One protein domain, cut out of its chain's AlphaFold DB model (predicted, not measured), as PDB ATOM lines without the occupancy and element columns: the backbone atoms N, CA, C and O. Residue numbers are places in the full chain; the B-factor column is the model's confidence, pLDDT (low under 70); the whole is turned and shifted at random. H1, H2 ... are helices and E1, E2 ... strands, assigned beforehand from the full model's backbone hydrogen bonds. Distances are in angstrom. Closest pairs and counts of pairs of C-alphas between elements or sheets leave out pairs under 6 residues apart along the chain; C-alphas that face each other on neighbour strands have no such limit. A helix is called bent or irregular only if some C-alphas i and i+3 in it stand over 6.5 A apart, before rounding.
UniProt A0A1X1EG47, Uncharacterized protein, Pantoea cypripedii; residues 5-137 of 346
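Overview. This is residues 5 to 137 of the 346 residues of an uncharacterized protein of Pantoea cypripedii (UniProt A0A1X1EG47). A strongly twisted sheet of four strands curls round H4 on one face, with H5 and H6 on the other face, so that the whole has three layers, helices on both faces of a sheet. H1, H2 and H3 form a cluster by edge strand E1, and H7 lies beyond the sheet, packing on H5 and meeting H6 at a corner. The 133 printed residues run H1 H2 H3 H4 E1 E2 H5 E3 E4 H6 H7, seven named helices and four named strands, a mixed class; the sheet's order is E1, E2, E3, E4, antiparallel throughout. The whole is compact and rounded, with a radius of gyration of the C-alphas of 14.1 A and spans of 41 by 33 by 28 A.

Along the chain. The strands are E1, residues 65 to 70, 15.9 A long; E2, 75 to 80, 16.7 A; E3, 98 to 103, 16.4 A; and E4, 111 to 115, 12.5 A. The helices are H1, residues 6 to 12; H2, 15 to 28, 16.5 A; H3, 33 to 40; H4, 45 to 56, 15.2 A; H5, 81 to 89, 12.0 A; H6, 119 to 126; and H7, 130 to 137. C-alpha 6 is at (-51.613, -0.629, 48.223), C-alpha 65 at (-41.744, 13.740, 39.047) and C-alpha 137 at (-26.142, -0.589, 39.144).

Arrangement. Hairpin E1 and E2 has N 68 and O 77 within hydrogen-bond range at 2.8 A; E2 and E3 have N 76 and O 100 at 2.8 A; hairpin E3 and E4 has N 101 and O 113 at 2.8 A. H4 is on the sheet, its closest C-alphas to E4 being Phe 48 and Val 112, 6.4 A apart. H6, on the opposite face, runs across the strands at a height over the sheet of 8.9 A. H2 lies over E1, slantwise at 44 degrees on the local plane. H2 touches H3 at a steep tilt of 50 degrees, opposite ways, the closest C-alphas being Leu 18 and Phe 39, 6.9 A apart. H5 and H7 only just touch, with 3 pairs of C-alphas within 8 A, about perpendicular at 90 degrees; Leu 87 and Leu 135 are closest, 6.7 A. H1, H3, H4, H5, H6 and H7 have every O i to N i+4 pair within range; irregular H2, with C-alphas 20 and 23 8.4 A apart, has 4 of 10, and 7 of 11 O i to N i+3 pairs.

Size, cuts and confidence. The C-alphas of Ala 90 and Gly 107 are farthest apart, 45.1 A. The printed part has no cut and no long link. Its mean pLDDT is 86.5; residues 58 to 62 and 119 to 120 are under 70.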
ATOM      1  N   ASP A   5     -55.150  -2.646  46.979       75.50
ATOM      2  CA  ASP A   5     -55.153  -2.188  48.381       75.50
ATOM      3  C   ASP A   5     -53.934  -1.319  48.754       75.50
ATOM      4  O   ASP A   5     -53.925  -0.639  49.780       75.50
ATOM      5  N   LEU A   6     -52.875  -1.328  47.936       82.25
ATOM      6  CA  LEU A   6     -51.613  -0.629  48.223       82.25
ATOM      7  C   LEU A   6     -51.729   0.905  48.159       82.25
ATOM      8  O   LEU A   6     -51.285   1.566  49.103       82.25
ATOM      9  N   PRO A   7     -52.334   1.502  47.113       83.50
ATOM     10  CA  PRO A   7     -52.575   2.942  47.073       83.50
ATOM     11  C   PRO A   7     -53.452   3.410  48.239       83.50
ATOM     12  O   PRO A   7     -53.132   4.412  48.872       83.50
ATOM     13  N   GLU A   8     -54.509   2.662  48.573       86.44
ATOM     14  CA  GLU A   8     -55.395   2.967  49.706       86.44
ATOM     15  C   GLU A   8     -54.642   2.929  51.042       86.44
ATOM     16  O   GLU A   8     -54.796   3.825  51.876       86.44
ATOM     17  N   LEU A   9     -53.752   1.947  51.221       89.19
ATOM     18  CA  LEU A   9     -52.894   1.849  52.398       89.19
ATOM     19  C   LEU A   9     -51.951   3.054  52.517       89.19
ATOM     20  O   LEU A   9     -51.864   3.652  53.590       89.19
ATOM     21  N   PHE A  10     -51.303   3.482  51.428       91.31
ATOM     22  CA  PHE A  10     -50.472   4.695  51.437       91.31
ATOM     23  C   PHE A  10     -51.297   5.971  51.676       91.31
ATOM     24  O   PHE A  10     -50.854   6.900  52.363       91.31
ATOM     25  N   MET A  11     -52.533   6.016  51.180       90.06
ATOM     26  CA  MET A  11     -53.464   7.109  51.457       90.06
ATOM     27  C   MET A  11     -53.893   7.163  52.930       90.06
ATOM     28  O   MET A  11     -54.160   8.259  53.424       90.06
ATOM     29  N   ALA A  12     -53.848   6.051  53.667       88.81
ATOM     30  CA  ALA A  12     -54.115   6.010  55.106       88.81
ATOM     31  C   ALA A  12     -52.898   6.348  55.994       88.81
ATOM     32  O   ALA A  12     -53.084   6.691  57.162       88.81
ATOM     33  N   LEU A  13     -51.666   6.281  55.471       87.69
ATOM     34  CA  LEU A  13     -50.458   6.552  56.265       87.69
ATOM     35  C   LEU A  13     -50.370   8.013  56.744       87.69
ATOM     36  O   LEU A  13     -50.754   8.927  56.000       87.69
ATOM     37  N   PRO A  14     -49.796   8.266  57.936       84.88
ATOM     38  CA  PRO A  14     -49.382   9.599  58.345       84.88
ATOM     39  C   PRO A  14     -48.415  10.221  57.338       84.88
ATOM     40  O   PRO A  14     -47.578   9.546  56.741       84.88
ATOM     41  N   GLU A  15     -48.506  11.537  57.176       78.12
ATOM     42  CA  GLU A  15     -47.688  12.306  56.236       78.12
ATOM     43  C   GLU A  15     -46.180  12.069  56.407       78.12
ATOM     44  O   GLU A  15     -45.458  11.888  55.428       78.12
ATOM     45  N   GLN A  16     -45.720  11.977  57.657       77.38
ATOM     46  CA  GLN A  16     -44.311  11.776  57.992       77.38
ATOM     47  C   GLN A  16     -43.781  10.400  57.563       77.38
ATOM     48  O   GLN A  16     -42.586  10.270  57.312       77.38
ATOM     49  N   GLU A  17     -44.651   9.394  57.454       87.25
ATOM     50  CA  GLU A  17     -44.271   8.019  57.111       87.25
ATOM     51  C   GLU A  17     -44.160   7.807  55.596       87.25
ATOM     52  O   GLU A  17     -43.475   6.893  55.148       87.25
ATOM     53  N   LEU A  18     -44.763   8.673  54.771       87.62
ATOM     54  CA  LEU A  18     -44.694   8.550  53.307       87.62
ATOM     55  C   LEU A  18     -43.253   8.601  52.777       87.62
ATOM     56  O   LEU A  18     -42.936   7.961  51.774       87.62
ATOM     57  N   LEU A  19     -42.361   9.324  53.460       89.81
ATOM     58  CA  LEU A  19     -40.946   9.401  53.089       89.81
ATOM     59  C   LEU A  19     -40.197   8.072  53.281       89.81
ATOM     60  O   LEU A  19     -39.149   7.878  52.665       89.81
ATOM     61  N   ASP A  20     -40.725   7.128  54.052       89.56
ATOM     62  CA  ASP A  20     -40.114   5.803  54.192       89.56
ATOM     63  C   ASP A  20     -40.489   4.874  53.022       89.56
ATOM     64  O   ASP A  20     -39.782   3.910  52.724       89.56
ATOM     65  N   TYR A  21     -41.556   5.209  52.287       91.88
ATOM     66  CA  TYR A  21     -42.119   4.411  51.192       91.88
ATOM     67  C   TYR A  21     -41.954   5.070  49.816       91.88
ATOM     68  O   TYR A  21     -42.689   4.764  48.879       91.88
ATOM     69  N   GLN A  22     -40.957   5.941  49.651       93.56
ATOM     70  CA  GLN A  22     -40.748   6.700  48.410       93.56
ATOM     71  C   GLN A  22     -40.644   5.816  47.161       93.56
ATOM     72  O   GLN A  22     -41.166   6.179  46.117       93.56
ATOM     73  N   PHE A  23     -40.001   4.645  47.244       92.50
ATOM     74  CA  PHE A  23     -39.869   3.751  46.090       92.50
ATOM     75  C   PHE A  23     -41.207   3.187  45.585       92.50
ATOM     76  O   PHE A  23     -41.522   3.439  44.423       92.50
ATOM     77  N   PRO A  24     -42.013   2.472  46.395       92.25
ATOM     78  CA  PRO A  24     -43.325   2.012  45.944       92.25
ATOM     79  C   PRO A  24     -44.284   3.169  45.633       92.25
ATOM     80  O   PRO A  24     -45.041   3.071  44.676       92.25
ATOM     81  N   ILE A  25     -44.214   4.297  46.353       94.50
ATOM     82  CA  ILE A  25     -45.020   5.480  46.018       94.50
ATOM     83  C   ILE A  25     -44.670   5.984  44.613       94.50
ATOM     84  O   ILE A  25     -45.565   6.120  43.784       94.50
ATOM     85  N   ASN A  26     -43.385   6.179  44.299       94.69
ATOM     86  CA  ASN A  26     -42.941   6.650  42.981       94.69
ATOM     87  C   ASN A  26     -43.329   5.705  41.826       94.69
ATOM     88  O   ASN A  26     -43.430   6.168  40.693       94.69
ATOM     89  N   GLN A  27     -43.584   4.415  42.088       93.00
ATOM     90  CA  GLN A  27     -44.139   3.485  41.090       93.00
ATOM     91  C   GLN A  27     -45.627   3.723  40.810       93.00
ATOM     92  O   GLN A  27     -46.082   3.480  39.700       93.00
ATOM     93  N   LEU A  28     -46.374   4.211  41.800       93.38
ATOM     94  CA  LEU A  28     -47.834   4.314  41.758       93.38
ATOM     95  C   LEU A  28     -48.333   5.724  41.410       93.38
ATOM     96  O   LEU A  28     -49.442   5.875  40.903       93.38
ATOM     97  N   ILE A  29     -47.543   6.777  41.653       93.19
ATOM     98  CA  ILE A  29     -47.987   8.176  41.471       93.19
ATOM     99  C   ILE A  29     -48.420   8.530  40.041       93.19
ATOM    100  O   ILE A  29     -49.143   9.510  39.860       93.19
ATOM    101  N   ALA A  30     -47.982   7.773  39.031       89.25
ATOM    102  CA  ALA A  30     -48.416   7.975  37.650       89.25
ATOM    103  C   ALA A  30     -49.878   7.558  37.435       89.25
ATOM    104  O   ALA A  30     -50.611   8.229  36.713       89.25
ATOM    105  N   GLU A  31     -50.310   6.489  38.101       90.44
ATOM    106  CA  GLU A  31     -51.641   5.893  37.951       90.44
ATOM    107  C   GLU A  31     -52.618   6.363  39.045       90.44
ATOM    108  O   GLU A  31     -53.833   6.251  38.888       90.44
ATOM    109  N   HIS A  32     -52.104   6.959  40.132       92.88
ATOM    110  CA  HIS A  32     -52.882   7.401  41.293       92.88
ATOM    111  C   HIS A  32     -52.662   8.897  41.616       92.88
ATOM    112  O   HIS A  32     -51.844   9.238  42.481       92.88
ATOM    113  N   PRO A  33     -53.414   9.822  40.979       91.50
ATOM    114  CA  PRO A  33     -53.237  11.270  41.149       91.50
ATOM    115  C   PRO A  33     -53.427  11.776  42.583       91.50
ATOM    116  O   PRO A  33     -52.766  12.732  42.985       91.50
ATOM    117  N   GLU A  34     -54.307  11.146  43.364       92.62
ATOM    118  CA  GLU A  34     -54.541  11.514  44.766       92.62
ATOM    119  C   GLU A  34     -53.319  11.211  45.641       92.62
ATOM    120  O   GLU A  34     -52.887  12.060  46.423       92.62
ATOM    121  N   LEU A  35     -52.703  10.039  45.443       93.38
ATOM    122  CA  LEU A  35     -51.455   9.665  46.108       93.38
ATOM    123  C   LEU A  35     -50.317  10.602  45.700       93.38
ATOM    124  O   LEU A  35     -49.560  11.057  46.560       93.38
ATOM    125  N   ARG A  36     -50.230  10.952  44.409       93.38
ATOM    126  CA  ARG A  36     -49.276  11.949  43.902       93.38
ATOM    127  C   ARG A  36     -49.441  13.289  44.611       93.38
ATOM    128  O   ARG A  36     -48.464  13.827  45.121       93.38
ATOM    129  N   ALA A  37     -50.667  13.804  44.692       92.69
ATOM    130  CA  ALA A  37     -50.952  15.070  45.359       92.69
ATOM    131  C   ALA A  37     -50.566  15.028  46.846       92.69
ATOM    132  O   ALA A  37     -49.893  15.938  47.328       92.69
ATOM    133  N   LYS A  38     -50.921  13.948  47.556       93.44
ATOM    134  CA  LYS A  38     -50.563  13.756  48.969       93.44
ATOM    135  C   LYS A  38     -49.046  13.718  49.176       93.44
ATOM    136  O   LYS A  38     -48.528  14.372  50.082       93.44
ATOM    137  N   PHE A  39     -48.322  12.986  48.328       94.50
ATOM    138  CA  PHE A  39     -46.864  12.887  48.389       94.50
ATOM    139  C   PHE A  39     -46.180  14.222  48.055       94.50
ATOM    140  O   PHE A  39     -45.259  14.634  48.757       94.50
ATOM    141  N   TYR A  40     -46.664  14.951  47.046       94.38
ATOM    142  CA  TYR A  40     -46.092  16.238  46.633       94.38
ATOM    143  C   TYR A  40     -46.368  17.384  47.595       94.38
ATOM    144  O   TYR A  40     -45.705  18.407  47.505       94.38
ATOM    145  N   GLN A  41     -47.297  17.235  48.537       92.25
ATOM    146  CA  GLN A  41     -47.502  18.216  49.605       92.25
ATOM    147  C   GLN A  41     -46.479  18.076  50.743       92.25
ATOM    148  O   GLN A  41     -46.317  19.001  51.544       92.25
ATOM    149  N   GLN A  42     -45.750  16.957  50.803       91.56
ATOM    150  CA  GLN A  42     -44.789  16.693  51.867       91.56
ATOM    151  C   GLN A  42     -43.585  17.619  51.791       91.56
ATOM    152  O   GLN A  42     -43.038  17.872  50.724       91.56
ATOM    153  N   THR A  43     -43.112  18.096  52.941       90.06
ATOM    154  CA  THR A  43     -41.825  18.804  53.004       90.06
ATOM    155  C   THR A  43     -40.718  17.768  53.214       90.06
ATOM    156  O   THR A  43     -40.831  16.979  54.151       90.06
ATOM    157  N   PRO A  44     -39.646  17.743  52.400       92.50
ATOM    158  CA  PRO A  44     -39.256  18.746  51.398       92.50
ATOM    159  C   PRO A  44     -39.661  18.444  49.942       92.50
ATOM    160  O   PRO A  44     -39.267  19.187  49.048       92.50
ATOM    161  N   ILE A  45     -40.438  17.391  49.675       94.56
ATOM    162  CA  ILE A  45     -40.872  16.999  48.317       94.56
ATOM    163  C   ILE A  45     -41.526  18.161  47.555       94.56
ATOM    164  O   ILE A  45     -41.138  18.429  46.422       94.56
ATOM    165  N   LYS A  46     -42.431  18.911  48.191       93.44
ATOM    166  CA  LYS A  46     -43.106  20.078  47.601       93.44
ATOM    167  C   LYS A  46     -42.133  21.144  47.089       93.44
ATOM    168  O   LYS A  46     -42.372  21.766  46.055       93.44
ATOM    169  N   ASP A  47     -41.026  21.337  47.805       94.31
ATOM    170  CA  ASP A  47     -40.033  22.358  47.484       94.31
ATOM    171  C   ASP A  47     -39.163  21.890  46.309       94.31
ATOM    172  O   ASP A  47     -38.817  22.688  45.440       94.31
ATOM    173  N   PHE A  48     -38.876  20.584  46.227       94.25
ATOM    174  CA  PHE A  48     -38.236  19.982  45.056       94.25
ATOM    175  C   PHE A  48     -39.121  20.068  43.811       94.25
ATOM    176  O   PHE A  48     -38.638  20.525  42.780       94.25
ATOM    177  N   VAL A  49     -40.406  19.705  43.907       92.94
ATOM    178  CA  VAL A  49     -41.368  19.810  42.792       92.94
ATOM    179  C   VAL A  49     -41.437  21.250  42.287       92.94
ATOM    180  O   VAL A  49     -41.209  21.504  41.106       92.94
ATOM    181  N   SER A  50     -41.620  22.218  43.194       91.81
ATOM    182  CA  SER A  50     -41.651  23.634  42.816       91.81
ATOM    183  C   SER A  50     -40.349  24.100  42.155       91.81
ATOM    184  O   SER A  50     -40.394  25.012  41.331       91.81
ATOM    185  N   TYR A  51     -39.191  23.561  42.543       92.25
ATOM    186  CA  TYR A  51     -37.912  23.904  41.923       92.25
ATOM    187  C   TYR A  51     -37.778  23.296  40.520       92.25
ATOM    188  O   TYR A  51     -37.386  24.000  39.590       92.25
ATOM    189  N   ILE A  52     -38.151  22.026  40.348       90.50
ATOM    190  CA  ILE A  52     -38.119  21.328  39.055       90.50
ATOM    191  C   ILE A  52     -39.004  22.063  38.038       90.50
ATOM    192  O   ILE A  52     -38.535  22.422  36.957       90.50
ATOM    193  N   GLU A  53     -40.242  22.380  38.420       89.25
ATOM    194  CA  GLU A  53     -41.222  23.032  37.545       89.25
ATOM    195  C   GLU A  53     -40.844  24.477  37.192       89.25
ATOM    196  O   GLU A  53     -40.999  24.904  36.049       89.25
ATOM    197  N   LYS A  54     -40.349  25.259  38.164       87.56
ATOM    198  CA  LYS A  54     -40.125  26.705  37.972       87.56
ATOM    199  C   LYS A  54     -38.720  27.063  37.508       87.56
ATOM    200  O   LYS A  54     -38.551  28.094  36.861       87.56
ATOM    201  N   VAL A  55     -37.715  26.281  37.901       84.75
ATOM    202  CA  VAL A  55     -36.299  26.617  37.692       84.75
ATOM    203  C   VAL A  55     -35.670  25.715  36.645       84.75
ATOM    204  O   VAL A  55     -35.047  26.224  35.719       84.75
ATOM    205  N   MET A  56     -35.833  24.397  36.771       83.00
ATOM    206  CA  MET A  56     -35.215  23.464  35.825       83.00
ATOM    207  C   MET A  56     -35.970  23.390  34.493       83.00
ATOM    208  O   MET A  56     -35.352  23.078  33.480       83.00
ATOM    209  N   MET A  57     -37.276  23.692  34.493       75.25
ATOM    210  CA  MET A  57     -38.144  23.662  33.305       75.25
ATOM    211  C   MET A  57     -38.053  22.332  32.533       75.25
ATOM    212  O   MET A  57     -38.057  22.320  31.302       75.25
ATOM    213  N   MET A  58     -37.915  21.213  33.250       65.25
ATOM    214  CA  MET A  58     -37.858  19.886  32.630       65.25
ATOM    215  C   MET A  58     -39.254  19.461  32.145       65.25
ATOM    216  O   MET A  58     -40.251  19.879  32.728       65.25
ATOM    217  N   GLU A  59     -39.291  18.714  31.035       59.03
ATOM    218  CA  GLU A  59     -40.467  18.433  30.192       59.03
ATOM    219  C   GLU A  59     -41.764  18.066  30.939       59.03
ATOM    220  O   GLU A  59     -41.732  17.388  31.960       59.03
ATOM    221  N   ASP A  60     -42.889  18.497  30.348       62.22
ATOM    222  CA  ASP A  60     -44.287  18.319  30.776       62.22
ATOM    223  C   ASP A  60     -44.549  18.588  32.267       62.22
ATOM    224  O   ASP A  60     -44.444  17.706  33.115       62.22
ATOM    225  N   ALA A  61     -45.006  19.805  32.584       61.00
ATOM    226  CA  ALA A  61     -45.413  20.186  33.944       61.00
ATOM    227  C   ALA A  61     -46.458  19.231  34.560       61.00
ATOM    228  O   ALA A  61     -46.555  19.127  35.781       61.00
ATOM    229  N   ASP A  62     -47.216  18.517  33.723       69.38
ATOM    230  CA  ASP A  62     -48.249  17.573  34.149       69.38
ATOM    231  C   ASP A  62     -47.723  16.143  34.398       69.38
ATOM    232  O   ASP A  62     -48.428  15.316  35.005       69.38
ATOM    233  N   ALA A  63     -46.493  15.833  33.967       81.44
ATOM    234  CA  ALA A  63     -45.876  14.528  34.165       81.44
ATOM    235  C   ALA A  63     -45.500  14.306  35.646       81.44
ATOM    236  O   ALA A  63     -45.112  15.237  36.352       81.44
ATOM    237  N   PRO A  64     -45.605  13.070  36.169       88.19
ATOM    238  CA  PRO A  64     -45.135  12.771  37.516       88.19
ATOM    239  C   PRO A  64     -43.603  12.876  37.616       88.19
ATOM    240  O   PRO A  64     -42.877  12.200  36.895       88.19
ATOM    241  N   HIS A  65     -43.128  13.652  38.583       91.19
ATOM    242  CA  HIS A  65     -41.744  13.740  39.047       91.19
ATOM    243  C   HIS A  65     -41.429  12.634  40.063       91.19
ATOM    244  O   HIS A  65     -42.023  12.614  41.149       91.19
ATOM    245  N   GLN A  66     -40.489  11.731  39.765       94.81
ATOM    246  CA  GLN A  66     -40.042  10.732  40.740       94.81
ATOM    247  C   GLN A  66     -38.900  11.293  41.574       94.81
ATOM    248  O   GLN A  66     -37.806  11.556  41.076       94.81
ATOM    249  N   ILE A  67     -39.161  11.480  42.866       95.06
ATOM    250  CA  ILE A  67     -38.236  12.136  43.791       95.06
ATOM    251  C   ILE A  67     -37.872  11.163  44.908       95.06
ATOM    252  O   ILE A  67     -38.743  10.603  45.573       95.06
ATOM    253  N   PHE A  68     -36.569  10.985  45.115       95.06
ATOM    254  CA  PHE A  68     -35.972  10.111  46.119       95.06
ATOM    255  C   PHE A  68     -35.094  10.933  47.061       95.06
ATOM    256  O   PHE A  68     -33.915  11.163  46.797       95.06
ATOM    257  N   TYR A  69     -35.678  11.405  48.154       93.31
ATOM    258  CA  TYR A  69     -35.072  12.248  49.172       93.31
ATOM    259  C   TYR A  69     -34.441  11.443  50.310       93.31
ATOM    260  O   TYR A  69     -35.111  10.666  50.988       93.31
ATOM    261  N   ASN A  70     -33.161  11.697  50.575       90.69
ATOM    262  CA  ASN A  70     -32.427  11.210  51.734       90.69
ATOM    263  C   ASN A  70     -32.453  12.271  52.862       90.69
ATOM    264  O   ASN A  70     -31.755  13.290  52.771       90.69
ATOM    265  N   PRO A  71     -33.181  12.029  53.972       87.69
ATOM    266  CA  PRO A  71     -33.284  12.989  55.072       87.69
ATOM    267  C   PRO A  71     -31.961  13.260  55.798       87.69
ATOM    268  O   PRO A  71     -31.780  14.338  56.361       87.69
ATOM    269  N   LYS A  72     -31.017  12.305  55.789       86.38
ATOM    270  CA  LYS A  72     -29.769  12.403  56.564       86.38
ATOM    271  C   LYS A  72     -28.827  13.465  56.011       86.38
ATOM    272  O   LYS A  72     -28.274  14.255  56.768       86.38
ATOM    273  N   ASN A  73     -28.635  13.475  54.694       85.94
ATOM    274  CA  ASN A  73     -27.740  14.415  54.011       85.94
ATOM    275  C   ASN A  73     -28.507  15.544  53.293       85.94
ATOM    276  O   ASN A  73     -27.893  16.419  52.682       85.94
ATOM    277  N   LYS A  74     -29.844  15.531  53.387       91.31
ATOM    278  CA  LYS A  74     -30.763  16.486  52.761       91.31
ATOM    279  C   LYS A  74     -30.596  16.588  51.240       91.31
ATOM    280  O   LYS A  74     -30.761  17.667  50.676       91.31
ATOM    281  N   THR A  75     -30.276  15.481  50.578       92.00
ATOM    282  CA  THR A  75     -30.165  15.414  49.112       92.00
ATOM    283  C   THR A  75     -31.283  14.572  48.520       92.00
ATOM    284  O   THR A  75     -31.756  13.638  49.162       92.00
ATOM    285  N   ALA A  76     -31.720  14.903  47.313       94.31
ATOM    286  CA  ALA A  76     -32.693  14.131  46.562       94.31
ATOM    287  C   ALA A  76     -32.163  13.782  45.175       94.31
ATOM    288  O   ALA A  76     -31.433  14.561  44.563       94.31
ATOM    289  N   LEU A  77     -32.567  12.618  44.682       95.00
ATOM    290  CA  LEU A  77     -32.460  12.239  43.283       95.00
ATOM    291  C   LEU A  77     -33.819  12.463  42.626       95.00
ATOM    292  O   LEU A  77     -34.821  11.905  43.072       95.00
ATOM    293  N   TYR A  78     -33.831  13.282  41.584       93.75
ATOM    294  CA  TYR A  78     -34.958  13.447  40.681       93.75
ATOM    295  C   TYR A  78     -34.750  12.580  39.437       93.75
ATOM    296  O   TYR A  78     -33.667  12.594  38.844       93.75
ATOM    297  N   LEU A  79     -35.797  11.853  39.053       92.38
ATOM    298  CA  LEU A  79     -35.896  11.125  37.795       92.38
ATOM    299  C   LEU A  79     -37.159  11.564  37.046       92.38
ATOM    300  O   LEU A  79     -38.231  11.585  37.655       92.38
ATOM    301  N   PRO A  80     -37.053  11.873  35.744       90.94
ATOM    302  CA  PRO A  80     -38.217  11.996  34.877       90.94
ATOM    303  C   PRO A  80     -39.004  10.679  34.786       90.94
ATOM    304  O   PRO A  80     -38.415   9.593  34.809       90.94
ATOM    305  N   ALA A  81     -40.325  10.769  34.586       90.12
ATOM    306  CA  ALA A  81     -41.217   9.607  34.469       90.12
ATOM    307  C   ALA A  81     -40.742   8.583  33.437       90.12
ATOM    308  O   ALA A  81     -40.778   7.376  33.690       90.12
ATOM    309  N   LYS A  82     -40.264   9.070  32.289       89.44
ATOM    310  CA  LYS A  82     -39.739   8.231  31.218       89.44
ATOM    311  C   LYS A  82     -38.497   7.457  31.670       89.44
ATOM    312  O   LYS A  82     -38.527   6.231  31.628       89.44
ATOM    313  N   ASP A  83     -37.469   8.146  32.172       90.25
ATOM    314  CA  ASP A  83     -36.235   7.520  32.668       90.25
ATOM    315  C   ASP A  83     -36.520   6.513  33.796       90.25
ATOM    316  O   ASP A  83     -35.928   5.437  33.847       90.25
ATOM    317  N   PHE A  84     -37.439   6.836  34.713       92.25
ATOM    318  CA  PHE A  84     -37.807   5.919  35.791       92.25
ATOM    319  C   PHE A  84     -38.525   4.668  35.267       92.25
ATOM    320  O   PHE A  84     -38.208   3.554  35.690       92.25
ATOM    321  N   SER A  85     -39.452   4.833  34.322       89.94
ATOM    322  CA  SER A  85     -40.140   3.724  33.653       89.94
ATOM    323  C   SER A  85     -39.159   2.842  32.870       89.94
ATOM    324  O   SER A  85     -39.178   1.617  32.999       89.94
ATOM    325  N   GLU A  86     -38.249   3.441  32.103       89.19
ATOM    326  CA  GLU A  86     -37.217   2.723  31.346       89.19
ATOM    327  C   GLU A  86     -36.235   1.995  32.278       89.19
ATOM    328  O   GLU A  86     -35.887   0.839  32.031       89.19
ATOM    329  N   LEU A  87     -35.869   2.590  33.418       89.06
ATOM    330  CA  LEU A  87     -35.077   1.918  34.449       89.06
ATOM    331  C   LEU A  87     -35.808   0.706  35.052       89.06
ATOM    332  O   LEU A  87     -35.186  -0.331  35.297       89.06
ATOM    333  N   LEU A  88     -37.116   0.817  35.304       87.75
ATOM    334  CA  LEU A  88     -37.923  -0.262  35.883       87.75
ATOM    335  C   LEU A  88     -38.155  -1.420  34.909       87.75
ATOM    336  O   LEU A  88     -38.044  -2.582  35.311       87.75
ATOM    337  N   HIS A  89     -38.490  -1.108  33.657       83.00
ATOM    338  CA  HIS A  89     -39.028  -2.080  32.703       83.00
ATOM    339  C   HIS A  89     -38.035  -2.484  31.612       83.00
ATOM    340  O   HIS A  89     -38.037  -3.640  31.197       83.00
ATOM    341  N   ALA A  90     -37.169  -1.568  31.176       78.44
ATOM    342  CA  ALA A  90     -36.183  -1.805  30.117       78.44
ATOM    343  C   ALA A  90     -34.744  -1.948  30.650       78.44
ATOM    344  O   ALA A  90     -33.832  -2.311  29.904       78.44
ATOM    345  N   SER A  91     -34.531  -1.717  31.954       77.25
ATOM    346  CA  SER A  91     -33.205  -1.711  32.589       77.25
ATOM    347  C   SER A  91     -32.224  -0.772  31.873       77.25
ATOM    348  O   SER A  91     -31.039  -1.083  31.697       77.25
ATOM    349  N   GLU A  92     -32.720   0.383  31.432       81.56
ATOM    350  CA  GLU A  92     -31.903   1.442  30.843       81.56
ATOM    351  C   GLU A  92     -31.354   2.368  31.926       81.56
ATOM    352  O   GLU A  92     -31.947   2.528  32.992       81.56
ATOM    353  N   THR A  93     -30.144   2.889  31.706       83.25
ATOM    354  CA  THR A  93     -29.528   3.793  32.682       83.25
ATOM    355  C   THR A  93     -30.134   5.169  32.491       83.25
ATOM    356  O   THR A  93     -30.053   5.659  31.369       83.25
ATOM    357  N   PRO A  94     -30.677   5.798  33.546       86.75
ATOM    358  CA  PRO A  94     -31.236   7.133  33.428       86.75
ATOM    359  C   PRO A  94     -30.200   8.132  32.919       86.75
ATOM    360  O   PRO A  94     -29.084   8.192  33.447       86.75
ATOM    361  N   GLU A  95     -30.588   8.940  31.938       84.44
ATOM    362  CA  GLU A  95     -29.752  10.011  31.385       84.44
ATOM    363  C   GLU A  95     -30.247  11.393  31.838       84.44
ATOM    364  O   GLU A  95     -29.435  12.283  32.086       84.44
ATOM    365  N   GLY A  96     -31.563  11.560  32.024       85.31
ATOM    366  CA  GLY A  96     -32.206  12.831  32.379       85.31
ATOM    367  C   GLY A  96     -32.271  13.154  33.876       85.31
ATOM    368  O   GLY A  96     -33.069  13.995  34.287       85.31
ATOM    369  N   TYR A  97     -31.491  12.482  34.724       90.81
ATOM    370  CA  TYR A  97     -31.605  12.630  36.177       90.81
ATOM    371  C   TYR A  97     -30.937  13.901  36.719       90.81
ATOM    372  O   TYR A  97     -29.964  14.408  36.163       90.81
ATOM    373  N   ALA A  98     -31.401  14.369  37.882       91.38
ATOM    374  CA  ALA A  98     -30.766  15.469  38.607       91.38
ATOM    375  C   ALA A  98     -30.590  15.155  40.092       91.38
ATOM    376  O   ALA A  98     -31.379  14.429  40.698       91.38
ATOM    377  N   LEU A  99     -29.552  15.736  40.693       93.31
ATOM    378  CA  LEU A  99     -29.350  15.713  42.136       93.31
ATOM    379  C   LEU A  99     -29.654  17.092  42.705       93.31
ATOM    380  O   LEU A  99     -29.134  18.101  42.234       93.31
ATOM    381  N   LEU A 100     -30.488  17.114  43.736       93.75
ATOM    382  CA  LEU A 100     -30.984  18.325  44.372       93.75
ATOM    383  C   LEU A 100     -30.578  18.329  45.843       93.75
ATOM    384  O   LEU A 100     -30.541  17.283  46.490       93.75
ATOM    385  N   GLN A 101     -30.303  19.503  46.399       94.44
ATOM    386  CA  GLN A 101     -30.032  19.671  47.821       94.44
ATOM    387  C   GLN A 101     -31.053  20.600  48.464       94.44
ATOM    388  O   GLN A 101     -31.345  21.674  47.947       94.44
ATOM    389  N   TYR A 102     -31.572  20.171  49.612       93.75
ATOM    390  CA  TYR A 102     -32.518  20.919  50.422       93.75
ATOM    391  C   TYR A 102     -31.812  21.630  51.576       93.75
ATOM    392  O   TYR A 102     -31.191  21.005  52.441       93.75
ATOM    393  N   GLN A 103     -31.944  22.951  51.611       92.12
ATOM    394  CA  GLN A 103     -31.409  23.813  52.654       92.12
ATOM    395  C   GLN A 103     -32.569  24.523  53.349       92.12
ATOM    396  O   GLN A 103     -33.269  25.332  52.752       92.12
ATOM    397  N   ALA A 104     -32.765  24.224  54.631       85.75
ATOM    398  CA  ALA A 104     -33.711  24.931  55.483       85.75
ATOM    399  C   ALA A 104     -32.963  25.463  56.705       85.75
ATOM    400  O   ALA A 104     -32.394  24.681  57.474       85.75
ATOM    401  N   GLU A 105     -32.955  26.786  56.855       80.44
ATOM    402  CA  GLU A 105     -32.429  27.485  58.024       80.44
ATOM    403  C   GLU A 105     -33.592  28.063  58.843       80.44
ATOM    404  O   GLU A 105     -34.543  28.589  58.258       80.44
ATOM    405  N   PRO A 106     -33.542  28.009  60.186       75.62
ATOM    406  CA  PRO A 106     -34.571  28.622  61.020       75.62
ATOM    407  C   PRO A 106     -34.743  30.114  60.694       75.62
ATOM    408  O   PRO A 106     -33.793  30.888  60.788       75.62
ATOM    409  N   GLY A 107     -35.960  30.517  60.319       74.44
ATOM    410  CA  GLY A 107     -36.290  31.911  60.001       74.44
ATOM    411  C   GLY A 107     -35.947  32.367  58.577       74.44
ATOM    412  O   GLY A 107     -36.089  33.554  58.292       74.44
ATOM    413  N   LYS A 108     -35.522  31.464  57.682       79.06
ATOM    414  CA  LYS A 108     -35.361  31.741  56.246       79.06
ATOM    415  C   LYS A 108     -36.259  30.829  55.415       79.06
ATOM    416  O   LYS A 108     -36.626  29.743  55.860       79.06
ATOM    417  N   GLU A 109     -36.594  31.271  54.206       78.25
ATOM    418  CA  GLU A 109     -37.260  30.415  53.223       78.25
ATOM    419  C   GLU A 109     -36.379  29.204  52.896       78.25
ATOM    420  O   GLU A 109     -35.148  29.311  52.830       78.25
ATOM    421  N   SER A 110     -37.012  28.042  52.723       84.00
ATOM    422  CA  SER A 110     -36.323  26.850  52.255       84.00
ATOM    423  C   SER A 110     -35.785  27.090  50.850       84.00
ATOM    424  O   SER A 110     -36.432  27.701  49.999       84.00
ATOM    425  N   LYS A 111     -34.573  26.604  50.602       90.38
ATOM    426  CA  LYS A 111     -33.911  26.716  49.311       90.38
ATOM    427  C   LYS A 111     -33.574  25.331  48.789       90.38
ATOM    428  O   LYS A 111     -32.956  24.526  49.483       90.38
ATOM    429  N   VAL A 112     -33.950  25.093  47.539       92.75
ATOM    430  CA  VAL A 112     -33.503  23.946  46.754       92.75
ATOM    431  C   VAL A 112     -32.475  24.428  45.739       92.75
ATOM    432  O   VAL A 112     -32.641  25.489  45.135       92.75
ATOM    433  N   THR A 113     -31.396  23.669  45.579       92.06
ATOM    434  CA  THR A 113     -30.374  23.909  44.554       92.06
ATOM    435  C   THR A 113     -30.009  22.617  43.852       92.06
ATOM    436  O   THR A 113     -30.011  21.553  44.476       92.06
ATOM    437  N   ASP A 114     -29.628  22.718  42.586       91.12
ATOM    438  CA  ASP A 114     -28.921  21.663  41.882       91.12
ATOM    439  C   ASP A 114     -27.538  21.436  42.507       91.12
ATOM    440  O   ASP A 114     -26.874  22.361  42.986       91.12
ATOM    441  N   ILE A 115     -27.108  20.180  42.537       89.81
ATOM    442  CA  ILE A 115     -25.731  19.820  42.866       89.81
ATOM    443  C   ILE A 115     -25.146  18.980  41.732       89.81
ATOM    444  O   ILE A 115     -25.887  18.284  41.033       89.81
ATOM    445  N   PRO A 116     -23.811  18.987  41.548       81.75
ATOM    446  CA  PRO A 116     -23.189  18.194  40.502       81.75
ATOM    447  C   PRO A 116     -23.593  16.721  40.602       81.75
ATOM    448  O   PRO A 116     -23.479  16.115  41.676       81.75
ATOM    449  N   ALA A 117     -23.970  16.138  39.461       75.56
ATOM    450  CA  ALA A 117     -24.253  14.712  39.272       75.56
ATOM    451  C   ALA A 117     -22.983  13.837  39.361       75.56
ATOM    452  O   ALA A 117     -22.807  12.865  38.629       75.56
ATOM    453  N   ALA A 118     -22.064  14.193  40.262       72.38
ATOM    454  CA  ALA A 118     -20.877  13.418  40.554       72.38
ATOM    455  C   ALA A 118     -21.278  12.068  41.156       72.38
ATOM    456  O   ALA A 118     -22.183  11.971  41.988       72.38
ATOM    457  N   LEU A 119     -20.541  11.029  40.780       66.94
ATOM    458  CA  LEU A 119     -20.840   9.651  41.154       66.94
ATOM    459  C   LEU A 119     -20.876   9.431  42.680       66.94
ATOM    460  O   LEU A 119     -21.631   8.594  43.164       66.94
ATOM    461  N   THR A 120     -20.135  10.232  43.450       68.31
ATOM    462  CA  THR A 120     -20.190  10.238  44.922       68.31
ATOM    463  C   THR A 120     -21.539  10.693  45.471       68.31
ATOM    464  O   THR A 120     -22.064  10.074  46.391       68.31
ATOM    465  N   ASN A 121     -22.114  11.752  44.899       73.69
ATOM    466  CA  ASN A 121     -23.395  12.298  45.345       73.69
ATOM    467  C   ASN A 121     -24.535  11.354  44.956       73.69
ATOM    468  O   ASN A 121     -25.413  11.082  45.772       73.69
ATOM    469  N   LEU A 122     -24.466  10.790  43.746       81.25
ATOM    470  CA  LEU A 122     -25.424   9.789  43.282       81.25
ATOM    471  C   LEU A 122     -25.399   8.544  44.178       81.25
ATOM    472  O   LEU A 122     -26.446   8.122  44.659       81.25
ATOM    473  N   SER A 123     -24.209   8.003  44.469       73.62
ATOM    474  CA  SER A 123     -24.059   6.821  45.333       73.62
ATOM    475  C   SER A 123     -24.639   7.061  46.729       73.62
ATOM    476  O   SER A 123     -25.389   6.227  47.227       73.62
ATOM    477  N   SER A 124     -24.391   8.236  47.320       76.12
ATOM    478  CA  SER A 124     -24.897   8.587  48.655       76.12
ATOM    479  C   SER A 124     -26.429   8.645  48.738       76.12
ATOM    480  O   SER A 124     -27.008   8.283  49.764       76.12
ATOM    481  N   VAL A 125     -27.109   9.092  47.675       81.88
ATOM    482  CA  VAL A 125     -28.581   9.044  47.620       81.88
ATOM    483  C   VAL A 125     -29.052   7.604  47.428       81.88
ATOM    484  O   VAL A 125     -29.895   7.111  48.174       81.88
ATOM    485  N   LEU A 126     -28.465   6.912  46.454       84.56
ATOM    486  CA  LEU A 126     -28.815   5.553  46.065       84.56
ATOM    487  C   LEU A 126     -28.645   4.527  47.209       84.56
ATOM    488  O   LEU A 126     -29.456   3.613  47.345       84.56
ATOM    489  N   GLU A 127     -27.653   4.678  48.086       78.88
ATOM    490  CA  GLU A 127     -27.428   3.811  49.257       78.88
ATOM    491  C   GLU A 127     -28.627   3.688  50.209       78.88
ATOM    492  O   GLU A 127     -28.793   2.650  50.861       78.88
ATOM    493  N   VAL A 128     -29.472   4.719  50.286       84.31
ATOM    494  CA  VAL A 128     -30.668   4.729  51.147       84.31
ATOM    495  C   VAL A 128     -31.869   4.074  50.461       84.31
ATOM    496  O   VAL A 128     -32.825   3.687  51.130       84.31
ATOM    497  N   PHE A 129     -31.789   3.836  49.149       86.62
ATOM    498  CA  PHE A 129     -32.831   3.197  48.347       86.62
ATOM    499  C   PHE A 129     -32.307   1.906  47.697       86.62
ATOM    500  O   PHE A 129     -32.017   1.889  46.497       86.62
ATOM    501  N   PRO A 130     -32.220   0.783  48.443       81.44
ATOM    502  CA  PRO A 130     -31.591  -0.447  47.959       81.44
ATOM    503  C   PRO A 130     -32.167  -0.963  46.638       81.44
ATOM    504  O   PRO A 130     -31.426  -1.450  45.785       81.44
ATOM    505  N   MET A 131     -33.484  -0.844  46.438       83.88
ATOM    506  CA  MET A 131     -34.117  -1.295  45.198       83.88
ATOM    507  C   MET A 131     -33.733  -0.420  44.000       83.88
ATOM    508  O   MET A 131     -33.345  -0.958  42.962       83.88
ATOM    509  N   LEU A 132     -33.785   0.907  44.156       87.38
ATOM    510  CA  LEU A 132     -33.405   1.857  43.110       87.38
ATOM    511  C   LEU A 132     -31.930   1.713  42.746       87.38
ATOM    512  O   LEU A 132     -31.582   1.624  41.576       87.38
ATOM    513  N   HIS A 133     -31.063   1.613  43.747       84.62
ATOM    514  CA  HIS A 133     -29.635   1.457  43.516       84.62
ATOM    515  C   HIS A 133     -29.316   0.102  42.871       84.62
ATOM    516  O   HIS A 133     -28.527   0.051  41.935       84.62
ATOM    517  N   SER A 134     -30.006  -0.979  43.251       78.75
ATOM    518  CA  SER A 134     -29.886  -2.256  42.540       78.75
ATOM    519  C   SER A 134     -30.313  -2.143  41.069       78.75
ATOM    520  O   SER A 134     -29.638  -2.687  40.199       78.75
ATOM    521  N   LEU A 135     -31.422  -1.461  40.754       82.25
ATOM    522  CA  LEU A 135     -31.835  -1.195  39.366       82.25
ATOM    523  C   LEU A 135     -30.760  -0.408  38.608       82.25
ATOM    524  O   LEU A 135     -30.319  -0.855  37.553       82.25
ATOM    525  N   TRP A 136     -30.265   0.678  39.197       85.00
ATOM    526  CA  TRP A 136     -29.272   1.560  38.586       85.00
ATOM    527  C   TRP A 136     -27.927   0.876  38.328       85.00
ATOM    528  O   TRP A 136     -27.335   0.993  37.256       85.00
ATOM    529  N   SER A 137     -27.409   0.131  39.308       76.81
ATOM    530  CA  SER A 137     -26.142  -0.589  39.144       76.81
ATOM    531  C   SER A 137     -26.222  -1.635  38.029       76.81
ATOM    532  O   SER A 137     -25.233  -1.869  37.330       76.81
TER     533      SER A 137